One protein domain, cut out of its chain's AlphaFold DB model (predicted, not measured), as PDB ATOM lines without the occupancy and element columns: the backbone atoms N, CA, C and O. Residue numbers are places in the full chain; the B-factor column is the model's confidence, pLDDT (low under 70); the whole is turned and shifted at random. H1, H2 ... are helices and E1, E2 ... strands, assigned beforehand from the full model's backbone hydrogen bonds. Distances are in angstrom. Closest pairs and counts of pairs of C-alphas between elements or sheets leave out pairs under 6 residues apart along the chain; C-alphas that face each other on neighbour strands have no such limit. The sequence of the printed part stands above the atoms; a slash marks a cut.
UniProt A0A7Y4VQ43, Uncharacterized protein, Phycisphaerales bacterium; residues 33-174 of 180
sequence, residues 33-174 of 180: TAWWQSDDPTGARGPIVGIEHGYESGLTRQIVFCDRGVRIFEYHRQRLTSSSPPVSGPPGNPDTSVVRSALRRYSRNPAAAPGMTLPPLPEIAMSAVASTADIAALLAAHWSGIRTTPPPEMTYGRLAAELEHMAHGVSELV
ATOM      1  N   THR A  33     205.956 145.590 149.880       78.06
ATOM      2  CA  THR A  33     204.757 145.981 150.622       78.06
ATOM      3  C   THR A  33     203.870 146.840 149.720       78.06
ATOM      4  O   THR A  33     204.325 147.850 149.178       78.06
ATOM      5  N   ALA A  34     202.600 146.468 149.596       81.12
ATOM      6  CA  ALA A  34     201.585 147.191 148.842       81.12
ATOM      7  C   ALA A  34     200.362 147.497 149.716       81.12
ATOM      8  O   ALA A  34     200.220 146.985 150.833       81.12
ATOM      9  N   TRP A  35     199.479 148.358 149.219       86.44
ATOM     10  CA  TRP A  35     198.210 148.647 149.878       86.44
ATOM     11  C   TRP A  35     197.078 148.857 148.875       86.44
ATOM     12  O   TRP A  35     197.287 149.292 147.743       86.44
ATOM     13  N   TRP A  36     195.861 148.577 149.321       88.06
ATOM     14  CA  TRP A  36     194.637 148.727 148.545       88.06
ATOM     15  C   TRP A  36     193.497 149.215 149.438       88.06
ATOM     16  O   TRP A  36     193.561 149.144 150.667       88.06
ATOM     17  N   GLN A  37     192.426 149.701 148.815       90.06
ATOM     18  CA  GLN A  37     191.183 150.022 149.513       90.06
ATOM     19  C   GLN A  37     189.980 149.534 148.707       90.06
ATOM     20  O   GLN A  37     190.005 149.579 147.478       90.06
ATOM     21  N   SER A  38     188.928 149.109 149.399       88.81
ATOM     22  CA  SER A  38     187.607 148.871 148.825       88.81
ATOM     23  C   SER A  38     186.617 149.816 149.488       88.81
ATOM     24  O   SER A  38     186.392 149.727 150.696       88.81
ATOM     25  N   ASP A  39     186.015 150.697 148.698       88.38
ATOM     26  CA  ASP A  39     185.026 151.655 149.184       88.38
ATOM     27  C   ASP A  39     183.672 150.966 149.432       88.38
ATOM     28  O   ASP A  39     183.338 149.969 148.781       88.38
ATOM     29  N   ASP A  40     182.897 151.490 150.387       84.31
ATOM     30  CA  ASP A  40     181.510 151.074 150.599       84.31
ATOM     31  C   ASP A  40     180.666 151.560 149.410       84.31
ATOM     32  O   ASP A  40     180.583 152.774 149.198       84.31
ATOM     33  N   PRO A  41     179.999 150.673 148.648       82.62
ATOM     34  CA  PRO A  41     179.171 151.087 147.514       82.62
ATOM     35  C   PRO A  41     178.017 152.021 147.909       82.62
ATOM     36  O   PRO A  41     177.499 152.738 147.058       82.62
ATOM     37  N   THR A  42     177.603 152.018 149.178       82.62
ATOM     38  CA  THR A  42     176.544 152.895 149.698       82.62
ATOM     39  C   THR A  42     177.074 154.204 150.282       82.62
ATOM     40  O   THR A  42     176.290 155.114 150.540       82.62
ATOM     41  N   GLY A  43     178.385 154.300 150.539       81.06
ATOM     42  CA  GLY A  43     179.001 155.420 151.258       81.06
ATOM     43  C   GLY A  43     178.585 155.547 152.731       81.06
ATOM     44  O   GLY A  43     178.973 156.511 153.386       81.06
ATOM     45  N   ALA A  44     177.800 154.606 153.267       78.56
ATOM     46  CA  ALA A  44     177.298 154.668 154.638       78.56
ATOM     47  C   ALA A  44     178.389 154.405 155.686       78.56
ATOM     48  O   ALA A  44     178.228 154.756 156.856       78.56
ATOM     49  N   ARG A  45     179.491 153.767 155.287       79.50
ATOM     50  CA  ARG A  45     180.615 153.413 156.154       79.50
ATOM     51  C   ARG A  45     181.948 153.743 155.485       79.50
ATOM     52  O   ARG A  45     182.032 153.976 154.279       79.50
ATOM     53  N   GLY A  46     183.003 153.760 156.299       81.75
ATOM     54  CA  GLY A  46     184.368 153.967 155.820       81.75
ATOM     55  C   GLY A  46     184.857 152.814 154.932       81.75
ATOM     56  O   GLY A  46     184.347 151.697 155.034       81.75
ATOM     57  N   PRO A  47     185.874 153.055 154.088       87.75
ATOM     58  CA  PRO A  47     186.436 152.022 153.233       87.75
ATOM     59  C   PRO A  47     187.068 150.907 154.065       87.75
ATOM     60  O   PRO A  47     187.496 151.110 155.206       87.75
ATOM     61  N   ILE A  48     187.199 149.734 153.462       86.69
ATOM     62  CA  ILE A  48     188.089 148.699 153.973       86.69
ATOM     63  C   ILE A  48     189.467 148.938 153.370       86.69
ATOM     64  O   ILE A  48     189.591 149.072 152.155       86.69
ATOM     65  N   VAL A  49     190.499 148.983 154.209       88.19
ATOM     66  CA  VAL A  49     191.877 149.255 153.785       88.19
ATOM     67  C   VAL A  49     192.731 148.025 154.046       88.19
ATOM     68  O   VAL A  49     192.781 147.534 155.172       88.19
ATOM     69  N   GLY A  50     193.405 147.526 153.017       86.94
ATOM     70  CA  GLY A  50     194.311 146.390 153.105       86.94
ATOM     71  C   GLY A  50     195.763 146.804 152.912       86.94
ATOM     72  O   GLY A  50     196.080 147.603 152.038       86.94
ATOM     73  N   ILE A  51     196.647 146.234 153.720       84.50
ATOM     74  CA  ILE A  51     198.100 146.350 153.605       84.50
ATOM     75  C   ILE A  51     198.640 144.941 153.429       84.50
ATOM     76  O   ILE A  51     198.357 144.066 154.244       84.50
ATOM     77  N   GLU A  52     199.418 144.710 152.387       82.00
ATOM     78  CA  GLU A  52     199.933 143.395 152.033       82.00
ATOM     79  C   GLU A  52     201.454 143.412 151.943       82.00
ATOM     80  O   GLU A  52     202.049 144.372 151.463       82.00
ATOM     81  N   HIS A  53     202.084 142.349 152.431       79.31
ATOM     82  CA  HIS A  53     203.522 142.147 152.321       79.31
ATOM     83  C   HIS A  53     203.801 140.715 151.884       79.31
ATOM     84  O   HIS A  53     203.383 139.760 152.555       79.31
ATOM     85  N   GLY A  54     204.498 140.575 150.758       76.75
ATOM     86  CA  GLY A  54     205.001 139.297 150.269       76.75
ATOM     87  C   GLY A  54     206.390 139.025 150.831       76.75
ATOM     88  O   GLY A  54     207.273 139.861 150.717       76.75
ATOM     89  N   TYR A  55     206.612 137.844 151.399       75.81
ATOM     90  CA  TYR A  55     207.926 137.404 151.862       75.81
ATOM     91  C   TYR A  55     208.596 136.513 150.814       75.81
ATOM     92  O   TYR A  55     207.926 135.743 150.124       75.81
ATOM     93  N   GLU A  56     209.929 136.525 150.769       73.75
ATOM     94  CA  GLU A  56     210.726 135.649 149.891       73.75
ATOM     95  C   GLU A  56     210.453 134.151 150.112       73.75
ATOM     96  O   GLU A  56     210.591 133.342 149.200       73.75
ATOM     97  N   SER A  57     209.989 133.769 151.305       73.31
ATOM     98  CA  SER A  57     209.602 132.393 151.640       73.31
ATOM     99  C   SER A  57     208.324 131.905 150.941       73.31
ATOM    100  O   SER A  57     207.947 130.741 151.090       73.31
ATOM    101  N   GLY A  58     207.620 132.775 150.209       72.19
ATOM    102  CA  GLY A  58     206.285 132.500 149.673       72.19
ATOM    103  C   GLY A  58     205.172 132.630 150.717       72.19
ATOM    104  O   GLY A  58     204.026 132.262 150.444       72.19
ATOM    105  N   LEU A  59     205.496 133.138 151.912       76.75
ATOM    106  CA  LEU A  59     204.514 133.654 152.858       76.75
ATOM    107  C   LEU A  59     203.998 135.006 152.340       76.75
ATOM    108  O   LEU A  59     204.729 135.791 151.745       76.75
ATOM    109  N   THR A  60     202.739 135.320 152.586       76.81
ATOM    110  CA  THR A  60     202.162 136.647 152.388       76.81
ATOM    111  C   THR A  60     201.333 136.969 153.611       76.81
ATOM    112  O   THR A  60     200.518 136.153 154.040       76.81
ATOM    113  N   ARG A  61     201.544 138.148 154.190       80.31
ATOM    114  CA  ARG A  61     200.722 138.645 155.294       80.31
ATOM    115  C   ARG A  61     199.909 139.827 154.801       80.31
ATOM    116  O   ARG A  61     200.443 140.703 154.129       80.31
ATOM    117  N   GLN A  62     198.638 139.854 155.168       81.00
ATOM    118  CA  GLN A  62     197.728 140.936 154.843       81.00
ATOM    119  C   GLN A  62     197.057 141.446 156.114       81.00
ATOM    120  O   GLN A  62     196.498 140.663 156.876       81.00
ATOM    121  N   ILE A  63     197.113 142.752 156.343       82.06
ATOM    122  CA  ILE A  63     196.413 143.430 157.428       82.06
ATOM    123  C   ILE A  63     195.242 144.181 156.822       82.06
ATOM    124  O   ILE A  63     195.426 144.970 155.903       82.06
ATOM    125  N   VAL A  64     194.049 143.951 157.347       83.31
ATOM    126  CA  VAL A  64     192.818 144.577 156.882       83.31
ATOM    127  C   VAL A  64     192.245 145.433 158.003       83.31
ATOM    128  O   VAL A  64     191.948 144.931 159.086       83.31
ATOM    129  N   PHE A  65     192.095 146.724 157.731       84.31
ATOM    130  CA  PHE A  65     191.463 147.716 158.590       84.31
ATOM    131  C   PHE A  65     190.033 147.963 158.107       84.31
ATOM    132  O   PHE A  65     189.803 148.205 156.924       84.31
ATOM    133  N   CYS A  66     189.077 147.931 159.027       79.25
ATOM    134  CA  CYS A  66     187.665 148.204 158.763       79.25
ATOM    135  C   CYS A  66     187.047 149.000 159.924       79.25
ATOM    136  O   CYS A  66     187.645 149.141 160.994       79.25
ATOM    137  N   ASP A  67     185.819 149.469 159.726       71.00
ATOM    138  CA  ASP A  67     184.957 150.116 160.730       71.00
ATOM    139  C   ASP A  67     184.661 149.242 161.967       71.00
ATOM    140  O   ASP A  67     184.055 149.697 162.933       71.00
ATOM    141  N   ARG A  68     185.089 147.979 161.957       67.69
ATOM    142  CA  ARG A  68     184.902 147.017 163.049       67.69
ATOM    143  C   ARG A  68     186.199 146.538 163.678       67.69
ATOM    144  O   ARG A  68     186.154 145.689 164.563       67.69
ATOM    145  N   GLY A  69     187.340 147.074 163.248       73.88
ATOM    146  CA  GLY A  69     188.644 146.759 163.818       73.88
ATOM    147  C   GLY A  69     189.664 146.294 162.789       73.88
ATOM    148  O   GLY A  69     189.630 146.683 161.619       73.88
ATOM    149  N   VAL A  70     190.607 145.471 163.248       77.38
ATOM    150  CA  VAL A  70     191.761 145.037 162.452       77.38
ATOM    151  C   VAL A  70     191.811 143.516 162.361       77.38
ATOM    152  O   VAL A  70     191.603 142.817 163.357       77.38
ATOM    153  N   ARG A  71     192.111 143.002 161.165       77.25
ATOM    154  CA  ARG A  71     192.355 141.579 160.903       77.25
ATOM    155  C   ARG A  71     193.709 141.358 160.263       77.25
ATOM    156  O   ARG A  71     194.181 142.189 159.499       77.25
ATOM    157  N   ILE A  72     194.301 140.211 160.558       78.75
ATOM    158  CA  ILE A  72     195.539 139.747 159.947       78.75
ATOM    159  C   ILE A  72     195.243 138.416 159.276       78.75
ATOM    160  O   ILE A  72     194.670 137.523 159.900       78.75
ATOM    161  N   PHE A  73     195.653 138.278 158.028       78.31
ATOM    162  CA  PHE A  73     195.604 137.042 157.273       78.31
ATOM    163  C   PHE A  73     197.017 136.645 156.883       78.31
ATOM    164  O   PHE A  73     197.812 137.489 156.468       78.31
ATOM    165  N   GLU A  74     197.322 135.362 156.998       77.50
ATOM    166  CA  GLU A  74     198.585 134.800 156.548       77.50
ATOM    167  C   GLU A  74     198.321 133.716 155.524       77.50
ATOM    168  O   GLU A  74     197.483 132.834 155.721       77.50
ATOM    169  N   TYR A  75     199.072 133.786 154.438       76.06
ATOM    170  CA  TYR A  75     198.983 132.878 153.317       76.06
ATOM    171  C   TYR A  75     200.353 132.288 153.065       76.06
ATOM    172  O   TYR A  75     201.332 133.020 153.017       76.06
ATOM    173  N   HIS A  76     200.436 130.988 152.832       77.12
ATOM    174  CA  HIS A  76     201.649 130.353 152.334       77.12
ATOM    175  C   HIS A  76     201.353 129.756 150.967       77.12
ATOM    176  O   HIS A  76     200.457 128.917 150.840       77.12
ATOM    177  N   ARG A  77     202.081 130.202 149.938       73.94
ATOM    178  CA  ARG A  77     201.864 129.791 148.540       73.94
ATOM    179  C   ARG A  77     200.380 129.876 148.156       73.94
ATOM    180  O   ARG A  77     199.785 128.884 147.739       73.94
ATOM    181  N   GLN A  78     199.781 131.051 148.380       67.81
ATOM    182  CA  GLN A  78     198.380 131.377 148.052       67.81
ATOM    183  C   GLN A  78     197.309 130.613 148.850       67.81
ATOM    184  O   GLN A  78     196.119 130.718 148.559       67.81
ATOM    185  N   ARG A  79     197.694 129.854 149.879       69.94
ATOM    186  CA  ARG A  79     196.747 129.167 150.762       69.94
ATOM    187  C   ARG A  79     196.699 129.858 152.106       69.94
ATOM    188  O   ARG A  79     197.743 130.007 152.733       69.94
ATOM    189  N   LEU A  80     195.500 130.225 152.556       69.94
ATOM    190  CA  LEU A  80     195.285 130.753 153.899       69.94
ATOM    191  C   LEU A  80     195.783 129.729 154.930       69.94
ATOM    192  O   LEU A  80     195.276 128.608 154.996       69.94
ATOM    193  N   THR A  81     196.785 130.113 155.714       70.31
ATOM    194  CA  THR A  81     197.360 129.296 156.787       70.31
ATOM    195  C   THR A  81     196.865 129.736 158.152       70.31
ATOM    196  O   THR A  81     196.684 128.897 159.030       70.31
ATOM    197  N   SER A  82     196.636 131.036 158.340       67.06
ATOM    198  CA  SER A  82     196.128 131.572 159.599       67.06
ATOM    199  C   SER A  82     195.322 132.853 159.371       67.06
ATOM    200  O   SER A  82     195.519 133.578 158.393       67.06
ATOM    201  N   SER A  83     194.394 133.133 160.283       66.19
ATOM    202  CA  SER A  83     193.713 134.425 160.358       66.19
ATOM    203  C   SER A  83     193.540 134.820 161.815       66.19
ATOM    204  O   SER A  83     193.076 133.999 162.611       66.19
ATOM    205  N   SER A  84     193.848 136.066 162.170       63.03
ATOM    206  CA  SER A  84     193.558 136.563 163.510       63.03
ATOM    207  C   SER A  84     192.040 136.664 163.724       63.03
ATOM    208  O   SER A  84     191.296 136.976 162.776       63.03
ATOM    209  N   PRO A  85     191.543 136.458 164.958       57.09
ATOM    210  CA  PRO A  85     190.217 136.949 165.308       57.09
ATOM    211  C   PRO A  85     190.156 138.465 165.038       57.09
ATOM    212  O   PRO A  85     191.199 139.134 165.071       57.09
ATOM    213  N   PRO A  86     188.978 139.018 164.700       54.72
ATOM    214  CA  PRO A  86     188.830 140.460 164.601       54.72
ATOM    215  C   PRO A  86     189.177 141.080 165.953       54.72
ATOM    216  O   PRO A  86     188.605 140.706 166.976       54.72
ATOM    217  N   VAL A  87     190.122 142.021 165.967       57.16
ATOM    218  CA  VAL A  87     190.319 142.868 167.145       57.16
ATOM    219  C   VAL A  87     189.250 143.949 167.064       57.16
ATOM    220  O   VAL A  87     189.486 145.028 166.525       57.16
ATOM    221  N   SER A  88     188.035 143.596 167.475       51.81
ATOM    222  CA  SER A  88     186.879 144.488 167.495       51.81
ATOM    223  C   SER A  88     186.702 145.092 168.881       51.81
ATOM    224  O   SER A  88     186.784 144.382 169.883       51.81
ATOM    225  N   GLY A  89     186.416 146.393 168.929       47.88
ATOM    226  CA  GLY A  89     185.814 147.005 170.111       47.88
ATOM    227  C   GLY A  89     184.387 146.492 170.346       47.88
ATOM    228  O   GLY A  89     183.875 145.701 169.545       47.88
ATOM    229  N   PRO A  90     183.718 146.943 171.419       41.59
ATOM    230  CA  PRO A  90     182.295 146.692 171.621       41.59
ATOM    231  C   PRO A  90     181.481 147.054 170.364       41.59
ATOM    232  O   PRO A  90     181.828 148.006 169.656       41.59
ATOM    233  N   PRO A  91     180.394 146.321 170.065       42.50
ATOM    234  CA  PRO A  91     179.572 146.587 168.891       42.50
ATOM    235  C   PRO A  91     179.058 148.034 168.895       42.50
ATOM    236  O   PRO A  91     178.521 148.508 169.894       42.50
ATOM    237  N   GLY A  92     179.206 148.724 167.761       41.84
ATOM    238  CA  GLY A  92     178.668 150.073 167.545       41.84
ATOM    239  C   GLY A  92     179.685 151.214 167.590       41.84
ATOM    240  O   GLY A  92     179.317 152.338 167.264       41.84
ATOM    241  N   ASN A  93     180.953 150.955 167.920       44.09
ATOM    242  CA  ASN A  93     182.012 151.946 167.750       44.09
ATOM    243  C   ASN A  93     183.288 151.238 167.270       44.09
ATOM    244  O   ASN A  93     183.777 150.371 168.002       44.09
ATOM    245  N   PRO A  94     183.842 151.537 166.072       54.31
ATOM    246  CA  PRO A  94     185.213 151.144 165.775       54.31
ATOM    247  C   PRO A  94     186.054 151.592 166.955       54.31
ATOM    248  O   PRO A  94     186.071 152.781 167.279       54.31
ATOM    249  N   ASP A  95     186.744 150.668 167.618       64.56
ATOM    250  CA  ASP A  95     187.728 151.092 168.593       64.56
ATOM    251  C   ASP A  95     188.896 151.692 167.808       64.56
ATOM    252  O   ASP A  95     189.866 151.033 167.429       64.56
ATOM    253  N   THR A  96     188.764 152.977 167.497       69.50
ATOM    254  CA  THR A  96     189.780 153.774 166.822       69.50
ATOM    255  C   THR A  96     191.083 153.737 167.612       69.50
ATOM    256  O   THR A  96     192.147 153.938 167.034       69.50
ATOM    257  N   SER A  97     191.058 153.429 168.916       70.12
ATOM    258  CA  SER A  97     192.265 153.179 169.700       70.12
ATOM    259  C   SER A  97     192.941 151.854 169.326       70.12
ATOM    260  O   SER A  97     194.166 151.837 169.205       70.12
ATOM    261  N   VAL A  98     192.191 150.784 169.034       72.88
ATOM    262  CA  VAL A  98     192.725 149.515 168.499       72.88
ATOM    263  C   VAL A  98     193.308 149.726 167.109       72.88
ATOM    264  O   VAL A  98     194.433 149.305 166.846       72.88
ATOM    265  N   VAL A  99     192.577 150.417 166.234       76.50
ATOM    266  CA  VAL A  99     193.028 150.740 164.873       76.50
ATOM    267  C   VAL A  99     194.318 151.564 164.908       76.50
ATOM    268  O   VAL A  99     195.302 151.191 164.272       76.50
ATOM    269  N   ARG A 100     194.361 152.631 165.719       77.56
ATOM    270  CA  ARG A 100     195.564 153.452 165.921       77.56
ATOM    271  C   ARG A 100     196.707 152.658 166.539       77.56
ATOM    272  O   ARG A 100     197.847 152.813 166.115       77.56
ATOM    273  N   SER A 101     196.427 151.795 167.513       75.62
ATOM    274  CA  SER A 101     197.451 150.965 168.157       75.62
ATOM    275  C   SER A 101     198.050 149.956 167.186       75.62
ATOM    276  O   SER A 101     199.270 149.800 167.148       75.62
ATOM    277  N   ALA A 102     197.218 149.317 166.363       76.19
ATOM    278  CA  ALA A 102     197.669 148.438 165.294       76.19
ATOM    279  C   ALA A 102     198.531 149.216 164.292       76.19
ATOM    280  O   ALA A 102     199.673 148.835 164.050       76.19
ATOM    281  N   LEU A 103     198.037 150.350 163.788       77.69
ATOM    282  CA  LEU A 103     198.763 151.195 162.843       77.69
ATOM    283  C   LEU A 103     200.126 151.649 163.397       77.69
ATOM    284  O   LEU A 103     201.147 151.492 162.730       77.69
ATOM    285  N   ARG A 104     200.171 152.115 164.653       77.25
ATOM    286  CA  ARG A 104     201.415 152.474 165.358       77.25
ATOM    287  C   ARG A 104     202.361 151.289 165.488       77.25
ATOM    288  O   ARG A 104     203.558 151.446 165.270       77.25
ATOM    289  N   ARG A 105     201.847 150.109 165.846       74.31
ATOM    290  CA  ARG A 105     202.650 148.889 165.992       74.31
ATOM    291  C   ARG A 105     203.308 148.498 164.669       74.31
ATOM    292  O   ARG A 105     204.491 148.174 164.681       74.31
ATOM    293  N   TYR A 106     202.581 148.582 163.556       71.31
ATOM    294  CA  TYR A 106     203.101 148.248 162.225       71.31
ATOM    295  C   TYR A 106     204.013 149.325 161.625       71.31
ATOM    296  O   TYR A 106     204.930 148.993 160.882       71.31
ATOM    297  N   SER A 107     203.801 150.595 161.976       73.50
ATOM    298  CA  SER A 107     204.676 151.711 161.591       73.50
ATOM    299  C   SER A 107     206.001 151.715 162.367       73.50
ATOM    300  O   SER A 107     207.058 151.988 161.808       73.50
ATOM    301  N   ARG A 108     205.973 151.401 163.671       66.94
ATOM    302  CA  ARG A 108     207.138 151.562 164.564       66.94
ATOM    303  C   ARG A 108     207.989 150.313 164.750       66.94
ATOM    304  O   ARG A 108     209.125 150.439 165.198       66.94
ATOM    305  N   ASN A 109     207.444 149.118 164.529       57.69
ATOM    306  CA  ASN A 109     208.119 147.889 164.928       57.69
ATOM    307  C   ASN A 109     208.212 146.872 163.774       57.69
ATOM    308  O   ASN A 109     207.316 146.036 163.638       57.69
ATOM    309  N   PRO A 110     209.322 146.864 163.008       48.38
ATOM    310  CA  PRO A 110     209.576 145.854 161.972       48.38
ATOM    311  C   PRO A 110     209.654 144.413 162.518       48.38
ATOM    312  O   PRO A 110     209.552 143.449 161.760       48.38
ATOM    313  N   ALA A 111     209.805 144.240 163.839       38.62
ATOM    314  CA  ALA A 111     209.842 142.940 164.506       38.62
ATOM    315  C   ALA A 111     208.489 142.508 165.110       38.62
ATOM    316  O   ALA A 111     208.331 141.349 165.486       38.62
ATOM    317  N   ALA A 112     207.487 143.395 165.192       41.94
ATOM    318  CA  ALA A 112     206.157 143.054 165.721       41.94
ATOM    319  C   ALA A 112     205.367 142.099 164.810       41.94
ATOM    320  O   ALA A 112     204.416 141.459 165.266       41.94
ATOM    321  N   ALA A 113     205.777 142.042 163.546       50.03
ATOM    322  CA  ALA A 113     205.322 141.174 162.481       50.03
ATOM    323  C   ALA A 113     206.566 140.933 161.609       50.03
ATOM    324  O   ALA A 113     206.861 141.797 160.789       50.03
ATOM    325  N   PRO A 114     207.328 139.833 161.806       45.84
ATOM    326  CA  PRO A 114     208.641 139.655 161.184       45.84
ATOM    327  C   PRO A 114     208.580 139.954 159.688       45.84
ATOM    328  O   PRO A 114     207.872 139.240 158.991       45.84
ATOM    329  N   GLY A 115     209.258 141.026 159.258       52.16
ATOM    330  CA  GLY A 115     209.458 141.457 157.870       52.16
ATOM    331  C   GLY A 115     208.357 142.315 157.228       52.16
ATOM    332  O   GLY A 115     208.574 142.812 156.133       52.16
ATOM    333  N   MET A 116     207.242 142.614 157.904       57.03
ATOM    334  CA  MET A 116     206.325 143.658 157.429       57.03
ATOM    335  C   MET A 116     206.709 144.998 158.058       57.03
ATOM    336  O   MET A 116     206.479 145.223 159.245       57.03
ATOM    337  N   THR A 117     207.276 145.892 157.252       60.00
ATOM    338  CA  THR A 117     207.616 147.252 157.683       60.00
ATOM    339  C   THR A 117     206.798 148.233 156.861       60.00
ATOM    340  O   THR A 117     206.973 148.318 155.644       60.00
ATOM    341  N   LEU A 118     205.882 148.954 157.512       64.19
ATOM    342  CA  LEU A 118     205.355 150.179 156.919       64.19
ATOM    343  C   LEU A 118     206.453 151.240 156.990       64.19
ATOM    344  O   LEU A 118     207.155 151.298 158.005       64.19
ATOM    345  N   PRO A 119     206.625 152.087 155.961       64.38
ATOM    346  CA  PRO A 119     207.465 153.259 156.131       64.38
ATOM    347  C   PRO A 119     206.959 154.069 157.331       64.38
ATOM    348  O   PRO A 119     205.754 154.071 157.605       64.38
ATOM    349  N   PRO A 120     207.862 154.733 158.067       70.12
ATOM    350  CA  PRO A 120     207.503 155.441 159.284       70.12
ATOM    351  C   PRO A 120     206.466 156.523 158.969       70.12
ATOM    352  O   PRO A 120     206.768 157.547 158.360       70.12
ATOM    353  N   LEU A 121     205.225 156.281 159.388       76.38
ATOM    354  CA  LEU A 121     204.143 157.254 159.278       76.38
ATOM    355  C   LEU A 121     204.274 158.282 160.416       76.38
ATOM    356  O   LEU A 121     204.614 157.894 161.540       76.38
ATOM    357  N   PRO A 122     203.993 159.580 160.183       79.56
ATOM    358  CA  PRO A 122     204.095 160.599 161.224       79.56
ATOM    359  C   PRO A 122     203.181 160.291 162.415       79.56
ATOM    360  O   PRO A 122     201.984 160.054 162.250       79.56
ATOM    361  N   GLU A 123     203.720 160.349 163.635       79.75
ATOM    362  CA  GLU A 123     202.964 160.007 164.848       79.75
ATOM    363  C   GLU A 123     201.717 160.875 165.043       79.75
ATOM    364  O   GLU A 123     200.665 160.382 165.452       79.75
ATOM    365  N   ILE A 124     201.827 162.165 164.722       78.75
ATOM    366  CA  ILE A 124     200.717 163.120 164.791       78.75
ATOM    367  C   ILE A 124     199.594 162.680 163.845       78.75
ATOM    368  O   ILE A 124     198.433 162.641 164.244       78.75
ATOM    369  N   ALA A 125     199.947 162.269 162.626       79.25
ATOM    370  CA  ALA A 125     198.987 161.860 161.611       79.25
ATOM    371  C   ALA A 125     198.322 160.516 161.964       79.25
ATOM    372  O   ALA A 125     197.107 160.387 161.866       79.25
ATOM    373  N   MET A 126     199.078 159.549 162.500       81.19
ATOM    374  CA  MET A 126     198.499 158.307 163.036       81.19
ATOM    375  C   MET A 126     197.585 158.555 164.244       81.19
ATOM    376  O   MET A 126     196.594 157.856 164.426       81.19
ATOM    377  N   SER A 127     197.900 159.542 165.086       78.69
ATOM    378  CA  SER A 127     197.089 159.876 166.266       78.69
ATOM    379  C   SER A 127     195.743 160.505 165.903       78.69
ATOM    380  O   SER A 127     194.794 160.352 166.676       78.69
ATOM    381  N   ALA A 128     195.676 161.162 164.740       82.38
ATOM    382  CA  ALA A 128     194.494 161.814 164.184       82.38
ATOM    383  C   ALA A 128     193.535 160.858 163.450       82.38
ATOM    384  O   ALA A 128     192.443 161.277 163.084       82.38
ATOM    385  N   VAL A 129     193.909 159.586 163.257       83.19
ATOM    386  CA  VAL A 129     193.044 158.583 162.619       83.19
ATOM    387  C   VAL A 129     191.796 158.348 163.473       83.19
ATOM    388  O   VAL A 129     191.874 157.772 164.561       83.19
ATOM    389  N   ALA A 130     190.645 158.773 162.956       79.94
ATOM    390  CA  ALA A 130     189.327 158.587 163.555       79.94
ATOM    391  C   ALA A 130     188.475 157.571 162.777       79.94
ATOM    392  O   ALA A 130     187.468 157.078 163.281       79.94
ATOM    393  N   SER A 131     188.879 157.227 161.559       81.12
ATOM    394  CA  SER A 131     188.168 156.318 160.667       81.12
ATOM    395  C   SER A 131     189.134 155.563 159.757       81.12
ATOM    396  O   SER A 131     190.308 155.910 159.624       81.12
ATOM    397  N   THR A 132     188.642 154.536 159.069       83.00
ATOM    398  CA  THR A 132     189.423 153.873 158.017       83.00
ATOM    399  C   THR A 132     189.633 154.741 156.779       83.00
ATOM    400  O   THR A 132     190.614 154.535 156.067       83.00
ATOM    401  N   ALA A 133     188.786 155.750 156.550       85.56
ATOM    402  CA  ALA A 133     189.009 156.748 155.507       85.56
ATOM    403  C   ALA A 133     190.270 157.578 155.797       85.56
ATOM    404  O   ALA A 133     191.061 157.828 154.889       85.56
ATOM    405  N   ASP A 134     190.520 157.911 157.068       86.88
ATOM    406  CA  ASP A 134     191.743 158.617 157.472       86.88
ATOM    407  C   ASP A 134     192.988 157.757 157.257       86.88
ATOM    408  O   ASP A 134     194.040 158.282 156.908       86.88
ATOM    409  N   ILE A 135     192.883 156.431 157.414       86.75
ATOM    410  CA  ILE A 135     193.984 155.512 157.089       86.75
ATOM    411  C   ILE A 135     194.271 155.563 155.591       86.75
ATOM    412  O   ILE A 135     195.421 155.730 155.206       86.75
ATOM    413  N   ALA A 136     193.246 155.447 154.743       87.62
ATOM    414  CA  ALA A 136     193.421 155.526 153.294       87.62
ATOM    415  C   ALA A 136     194.075 156.855 152.876       87.62
ATOM    416  O   ALA A 136     195.039 156.854 152.110       87.62
ATOM    417  N   ALA A 137     193.610 157.975 153.439       88.06
ATOM    418  CA  ALA A 137     194.195 159.293 153.209       88.06
ATOM    419  C   ALA A 137     195.648 159.378 153.705       88.06
ATOM    420  O   ALA A 137     196.511 159.898 153.001       88.06
ATOM    421  N   LEU A 138     195.942 158.822 154.884       87.06
ATOM    422  CA  LEU A 138     197.283 158.782 155.464       87.06
ATOM    423  C   LEU A 138     198.258 157.979 154.594       87.06
ATOM    424  O   LEU A 138     199.359 158.457 154.326       87.06
ATOM    425  N   LEU A 139     197.865 156.782 154.143       85.50
ATOM    426  CA  LEU A 139     198.691 155.956 153.257       85.50
ATOM    427  C   LEU A 139     198.893 156.668 151.914       85.50
ATOM    428  O   LEU A 139     200.021 156.761 151.451       85.50
ATOM    429  N   ALA A 140     197.848 157.263 151.335       86.19
ATOM    430  CA  ALA A 140     197.971 158.023 150.092       86.19
ATOM    431  C   ALA A 140     198.906 159.243 150.214       86.19
ATOM    432  O   ALA A 140     199.644 159.542 149.278       86.19
ATOM    433  N   ALA A 141     198.889 159.941 151.353       85.31
ATOM    434  CA  ALA A 141     199.680 161.151 151.570       85.31
ATOM    435  C   ALA A 141     201.141 160.875 151.959       85.31
ATOM    436  O   ALA A 141     202.030 161.647 151.603       85.31
ATOM    437  N   HIS A 142     201.397 159.799 152.707       78.94
ATOM    438  CA  HIS A 142     202.703 159.550 153.332       78.94
ATOM    439  C   HIS A 142     203.379 158.256 152.884       78.94
ATOM    440  O   HIS A 142     204.525 158.008 153.259       78.94
ATOM    441  N   TRP A 143     202.709 157.441 152.071       78.62
ATOM    442  CA  TRP A 143     203.273 156.219 151.527       78.62
ATOM    443  C   TRP A 143     203.073 156.152 150.014       78.62
ATOM    444  O   TRP A 143     202.057 155.691 149.499       78.62
ATOM    445  N   SER A 144     204.127 156.516 149.285       63.34
ATOM    446  CA  SER A 144     204.238 156.345 147.829       63.34
ATOM    447  C   SER A 144     204.408 154.882 147.388       63.34
ATOM    448  O   SER A 144     204.870 154.617 146.278       63.34
ATOM    449  N   GLY A 145     204.090 153.926 148.266       64.56
ATOM    450  CA  GLY A 145     204.156 152.502 147.978       64.56
ATOM    451  C   GLY A 145     203.185 152.105 146.883       64.56
ATOM    452  O   GLY A 145     202.332 152.878 146.445       64.56
ATOM    453  N   ILE A 146     203.313 150.864 146.440       72.94
ATOM    454  CA  ILE A 146     202.510 150.356 145.338       72.94
ATOM    455  C   ILE A 146     201.055 150.290 145.798       72.94
ATOM    456  O   ILE A 146     200.691 149.475 146.645       72.94
ATOM    457  N   ARG A 147     200.226 151.160 145.220       80.69
ATOM    458  CA  ARG A 147     198.777 151.060 145.338       80.69
ATOM    459  C   ARG A 147     198.292 150.004 144.354       80.69
ATOM    460  O   ARG A 147     198.494 150.145 143.148       80.69
ATOM    461  N   THR A 148     197.676 148.953 144.867       77.00
ATOM    462  CA  THR A 148     197.159 147.834 144.076       77.00
ATOM    463  C   THR A 148     195.638 147.876 144.003       77.00
ATOM    464  O   THR A 148     194.959 148.580 144.758       77.00
ATOM    465  N   THR A 149     195.081 147.135 143.048       78.62
ATOM    466  CA  THR A 149     193.653 146.819 143.066       78.62
ATOM    467  C   THR A 149     193.370 145.844 144.208       78.62
ATOM    468  O   THR A 149     194.166 144.919 144.398       78.62
ATOM    469  N   PRO A 150     192.241 145.980 144.926       76.19
ATOM    470  CA  PRO A 150     191.821 144.976 145.892       76.19
ATOM    471  C   PRO A 150     191.781 143.594 145.238       76.19
ATOM    472  O   PRO A 150     191.346 143.483 144.085       76.19
ATOM    473  N   PRO A 151     192.187 142.533 145.948       70.75
ATOM    474  CA  PRO A 151     192.043 141.191 145.419       70.75
ATOM    475  C   PRO A 151     190.581 140.896 145.041       70.75
ATOM    476  O   PRO A 151     189.681 141.334 145.760       70.75
ATOM    477  N   PRO A 152     190.308 140.110 143.982       67.12
ATOM    478  CA  PRO A 152     188.939 139.866 143.500       67.12
ATOM    479  C   PRO A 152     187.989 139.298 144.564       67.12
ATOM    480  O   PRO A 152     186.785 139.530 144.536       67.12
ATOM    481  N   GLU A 153     188.536 138.554 145.528       68.19
ATOM    482  CA  GLU A 153     187.791 137.974 146.644       68.19
ATOM    483  C   GLU A 153     187.559 138.945 147.820       68.19
ATOM    484  O   GLU A 153     186.765 138.638 148.709       68.19
ATOM    485  N   MET A 154     188.206 140.113 147.822       70.75
ATOM    486  CA  MET A 154     188.165 141.137 148.873       70.75
ATOM    487  C   MET A 154     187.212 142.287 148.520       70.75
ATOM    488  O   MET A 154     187.532 143.462 148.694       70.75
ATOM    489  N   THR A 155     186.020 141.952 148.023       75.31
ATOM    490  CA  THR A 155     184.970 142.955 147.808       75.31
ATOM    491  C   THR A 155     184.416 143.443 149.140       75.31
ATOM    492  O   THR A 155     184.321 142.678 150.108       75.31
ATOM    493  N   TYR A 156     183.986 144.706 149.175       77.75
ATOM    494  CA  TYR A 156     183.384 145.301 150.364       77.75
ATOM    495  C   TYR A 156     182.248 144.442 150.938       77.75
ATOM    496  O   TYR A 156     182.270 144.098 152.114       77.75
ATOM    497  N   GLY A 157     181.293 144.021 150.097       73.38
ATOM    498  CA  GLY A 157     180.139 143.229 150.535       73.38
ATOM    499  C   GLY A 157     180.513 141.872 151.139       73.38
ATOM    500  O   GLY A 157     179.948 141.477 152.157       73.38
ATOM    501  N   ARG A 158     181.504 141.176 150.566       73.56
ATOM    502  CA  ARG A 158     181.965 139.885 151.095       73.56
ATOM    503  C   ARG A 158     182.707 140.057 152.414       73.56
ATOM    504  O   ARG A 158     182.427 139.338 153.368       73.56
ATOM    505  N   LEU A 159     183.615 141.027 152.489       73.44
ATOM    506  CA  LEU A 159     184.338 141.329 153.721       73.44
ATOM    507  C   LEU A 159     183.398 141.796 154.836       73.44
ATOM    508  O   LEU A 159     183.527 141.336 155.967       73.44
ATOM    509  N   ALA A 160     182.427 142.651 154.520       70.62
ATOM    510  CA  ALA A 160     181.415 143.103 155.466       70.62
ATOM    511  C   ALA A 160     180.574 141.932 155.994       70.62
ATOM    512  O   ALA A 160     180.422 141.808 157.208       70.62
ATOM    513  N   ALA A 161     180.097 141.039 155.120       70.00
ATOM    514  CA  ALA A 161     179.316 139.865 155.513       70.00
ATOM    515  C   ALA A 161     180.105 138.910 156.428       70.00
ATOM    516  O   ALA A 161     179.582 138.431 157.432       70.00
ATOM    517  N   GLU A 162     181.385 138.677 156.135       67.75
ATOM    518  CA  GLU A 162     182.266 137.867 156.987       67.75
ATOM    519  C   GLU A 162     182.478 138.519 158.361       67.75
ATOM    520  O   GLU A 162     182.404 137.864 159.403       67.75
ATOM    521  N   LEU A 163     182.700 139.836 158.383       66.81
ATOM    522  CA  LEU A 163     182.812 140.598 159.624       66.81
ATOM    523  C   LEU A 163     181.500 140.587 160.425       66.81
ATOM    524  O   LEU A 163     181.550 140.573 161.653       66.81
ATOM    525  N   GLU A 164     180.336 140.583 159.767       66.00
ATOM    526  CA  GLU A 164     179.014 140.426 160.401       66.00
ATOM    527  C   GLU A 164     178.838 139.041 161.008       66.00
ATOM    528  O   GLU A 164     178.498 138.931 162.187       66.00
ATOM    529  N   HIS A 165     179.139 137.994 160.243       63.66
ATOM    530  CA  HIS A 165     179.027 136.616 160.700       63.66
ATOM    531  C   HIS A 165     179.891 136.350 161.942       63.66
ATOM    532  O   HIS A 165     179.442 135.732 162.907       63.66
ATOM    533  N   MET A 166     181.118 136.873 161.965       61.19
ATOM    534  CA  MET A 166     182.009 136.708 163.114       61.19
ATOM    535  C   MET A 166     181.614 137.572 164.312       61.19
ATOM    536  O   MET A 166     181.702 137.092 165.438       61.19
ATOM    537  N   ALA A 167     181.177 138.820 164.104       59.53
ATOM    538  CA  ALA A 167     180.681 139.660 165.198       59.53
ATOM    539  C   ALA A 167     179.481 138.998 165.892       59.53
ATOM    540  O   ALA A 167     179.386 139.006 167.120       59.53
ATOM    541  N   HIS A 168     178.617 138.352 165.105       61.25
ATOM    542  CA  HIS A 168     177.544 137.521 165.627       61.25
ATOM    543  C   HIS A 168     178.091 136.322 166.420       61.25
ATOM    544  O   HIS A 168     177.719 136.147 167.575       61.25
ATOM    545  N   GLY A 169     179.046 135.565 165.868       61.03
ATOM    546  CA  GLY A 169     179.670 134.433 166.565       61.03
ATOM    547  C   GLY A 169     180.341 134.805 167.896       61.03
ATOM    548  O   GLY A 169     180.186 134.089 168.882       61.03
ATOM    549  N   VAL A 170     181.036 135.946 167.960       59.38
ATOM    550  CA  VAL A 170     181.623 136.469 169.208       59.38
ATOM    551  C   VAL A 170     180.530 136.857 170.202       59.38
ATOM    552  O   VAL A 170     180.641 136.520 171.378       59.38
ATOM    553  N   SER A 171     179.463 137.523 169.749       59.38
ATOM    554  CA  SER A 171     178.334 137.891 170.613       59.38
ATOM    555  C   SER A 171     177.672 136.663 171.241       59.38
ATOM    556  O   SER A 171     177.418 136.658 172.444       59.38
ATOM    557  N   GLU A 172     177.455 135.603 170.461       63.44
ATOM    558  CA  GLU A 172     176.898 134.345 170.964       63.44
ATOM    559  C   GLU A 172     177.836 133.660 171.967       63.44
ATOM    560  O   GLU A 172     177.385 133.143 172.988       63.44
ATOM    561  N   LEU A 173     179.150 133.722 171.741       56.66
ATOM    562  CA  LEU A 173     180.143 133.138 172.643       56.66
ATOM    563  C   LEU A 173     180.240 133.904 173.972       56.66
ATOM    564  O   LEU A 173     180.322 133.284 175.031       56.66
ATOM    565  N   VAL A 174     180.152 135.238 173.935       59.59
ATOM    566  CA  VAL A 174     180.076 136.083 175.139       59.59
ATOM    567  C   VAL A 174     178.818 135.752 175.943       59.59
ATOM    568  O   VAL A 174     178.931 135.461 177.134       59.59
TER     569      VAL A 174
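AT A GLANCE: This is residues 33 to 174 of the 180 residues of an uncharacterized protein of Phycisphaerales bacterium (UniProt A0A7Y4VQ43). A twisted antiparallel sheet of five strands has two helices, H1 and H3, side by side over one face, with the short H2 packed on H1 farther from the sheet. The longest helix, H4, starts at the end of the sheet where E1 ends and E2 begins, and only grazes the sheet with its residues 156 to 163. The printed part has 142 residues, with five named strands followed by four named helices; the sheet's order is E1 E2 E3 E4 E5, and the class is mixed, helices and strands. The whole is compact, with a radius of gyration of the C-alphas of 14.5 A, and rounded, spanning 38 by 36 by 29 A.

IN THESE COORDINATES: E1, residues 33 to 38, begins at C-alpha 33 (204.757, 145.981, 150.622). E2 is residues 48 to 54, 19.7 A long. E3, residues 59 to 66, measures 23.0 A, and E4, residues 69 to 76, 23.9 A. E5 is residues 79 to 83. H1, residues 96 to 108, begins at C-alpha 96 (189.780, 153.774, 166.822) and is 17.6 A long. H2 is residues 123 to 127, and H3 residues 132 to 142. H4, residues 156 to 174, is 26.6 A long and ends at C-alpha 174 (180.076, 136.083, 175.139).

HOW THE PARTS SIT: The strands form a meander, each the antiparallel neighbour of the one before, with edge strands E1 and E5. In the hairpin E1 and E2, N 36 and O 50 are 2.9 A apart, within hydrogen-bond range. So are N 51 and O 63 of E2 and E3, 2.8 A, N 62 and O 73 of E3 and E4, 2.8 A, and N 74 and O 82 of E4 and E5, 2.9 A. H1 and H3 are on the same face of the sheet, an arrangement in two layers, with helices on one face of a sheet. H3 is over E1 and E2 at a height of 10.0 A, slantwise to the strands, at 36 degrees to E1 on the local plane; its closest C-alphas to E2 are Ala 136 and Val 49, 6.5 A. H1 is over E3 and E4 at a height of 10.2 A, along the strands, at 11 degrees to E4 on the local plane, which is only just supported, by 6 C-alphas of the sheet. Gly 69 and Val 99 are the closest C-alphas of E4 and H1, 6.0 A. H1, with residues 100 to 104 alone, touches H2, the closest C-alphas being Arg 100 and Met 126, 6.4 A. H2 and H3 only just touch, with 3 pairs of C-alphas within 8 A, the closest being Ala 125 and Leu 138, 7.1 A. H4 is apart from H1, H2 and H3. In H1, H2, H3 and H4 every O i to N i+4 pair is within hydrogen-bond range.

THE WHOLE: The C-alphas farthest apart, Ser 144 and Glu 172, are 42.0 A apart. The printed part has no cut. The long links are E5 to H1, H1 to H2 and H3 to H4. The mean pLDDT of the printed part is 72.3; 48 residues are under 70, among them residues 82 to 96, 108 to 119 and 162 to 174.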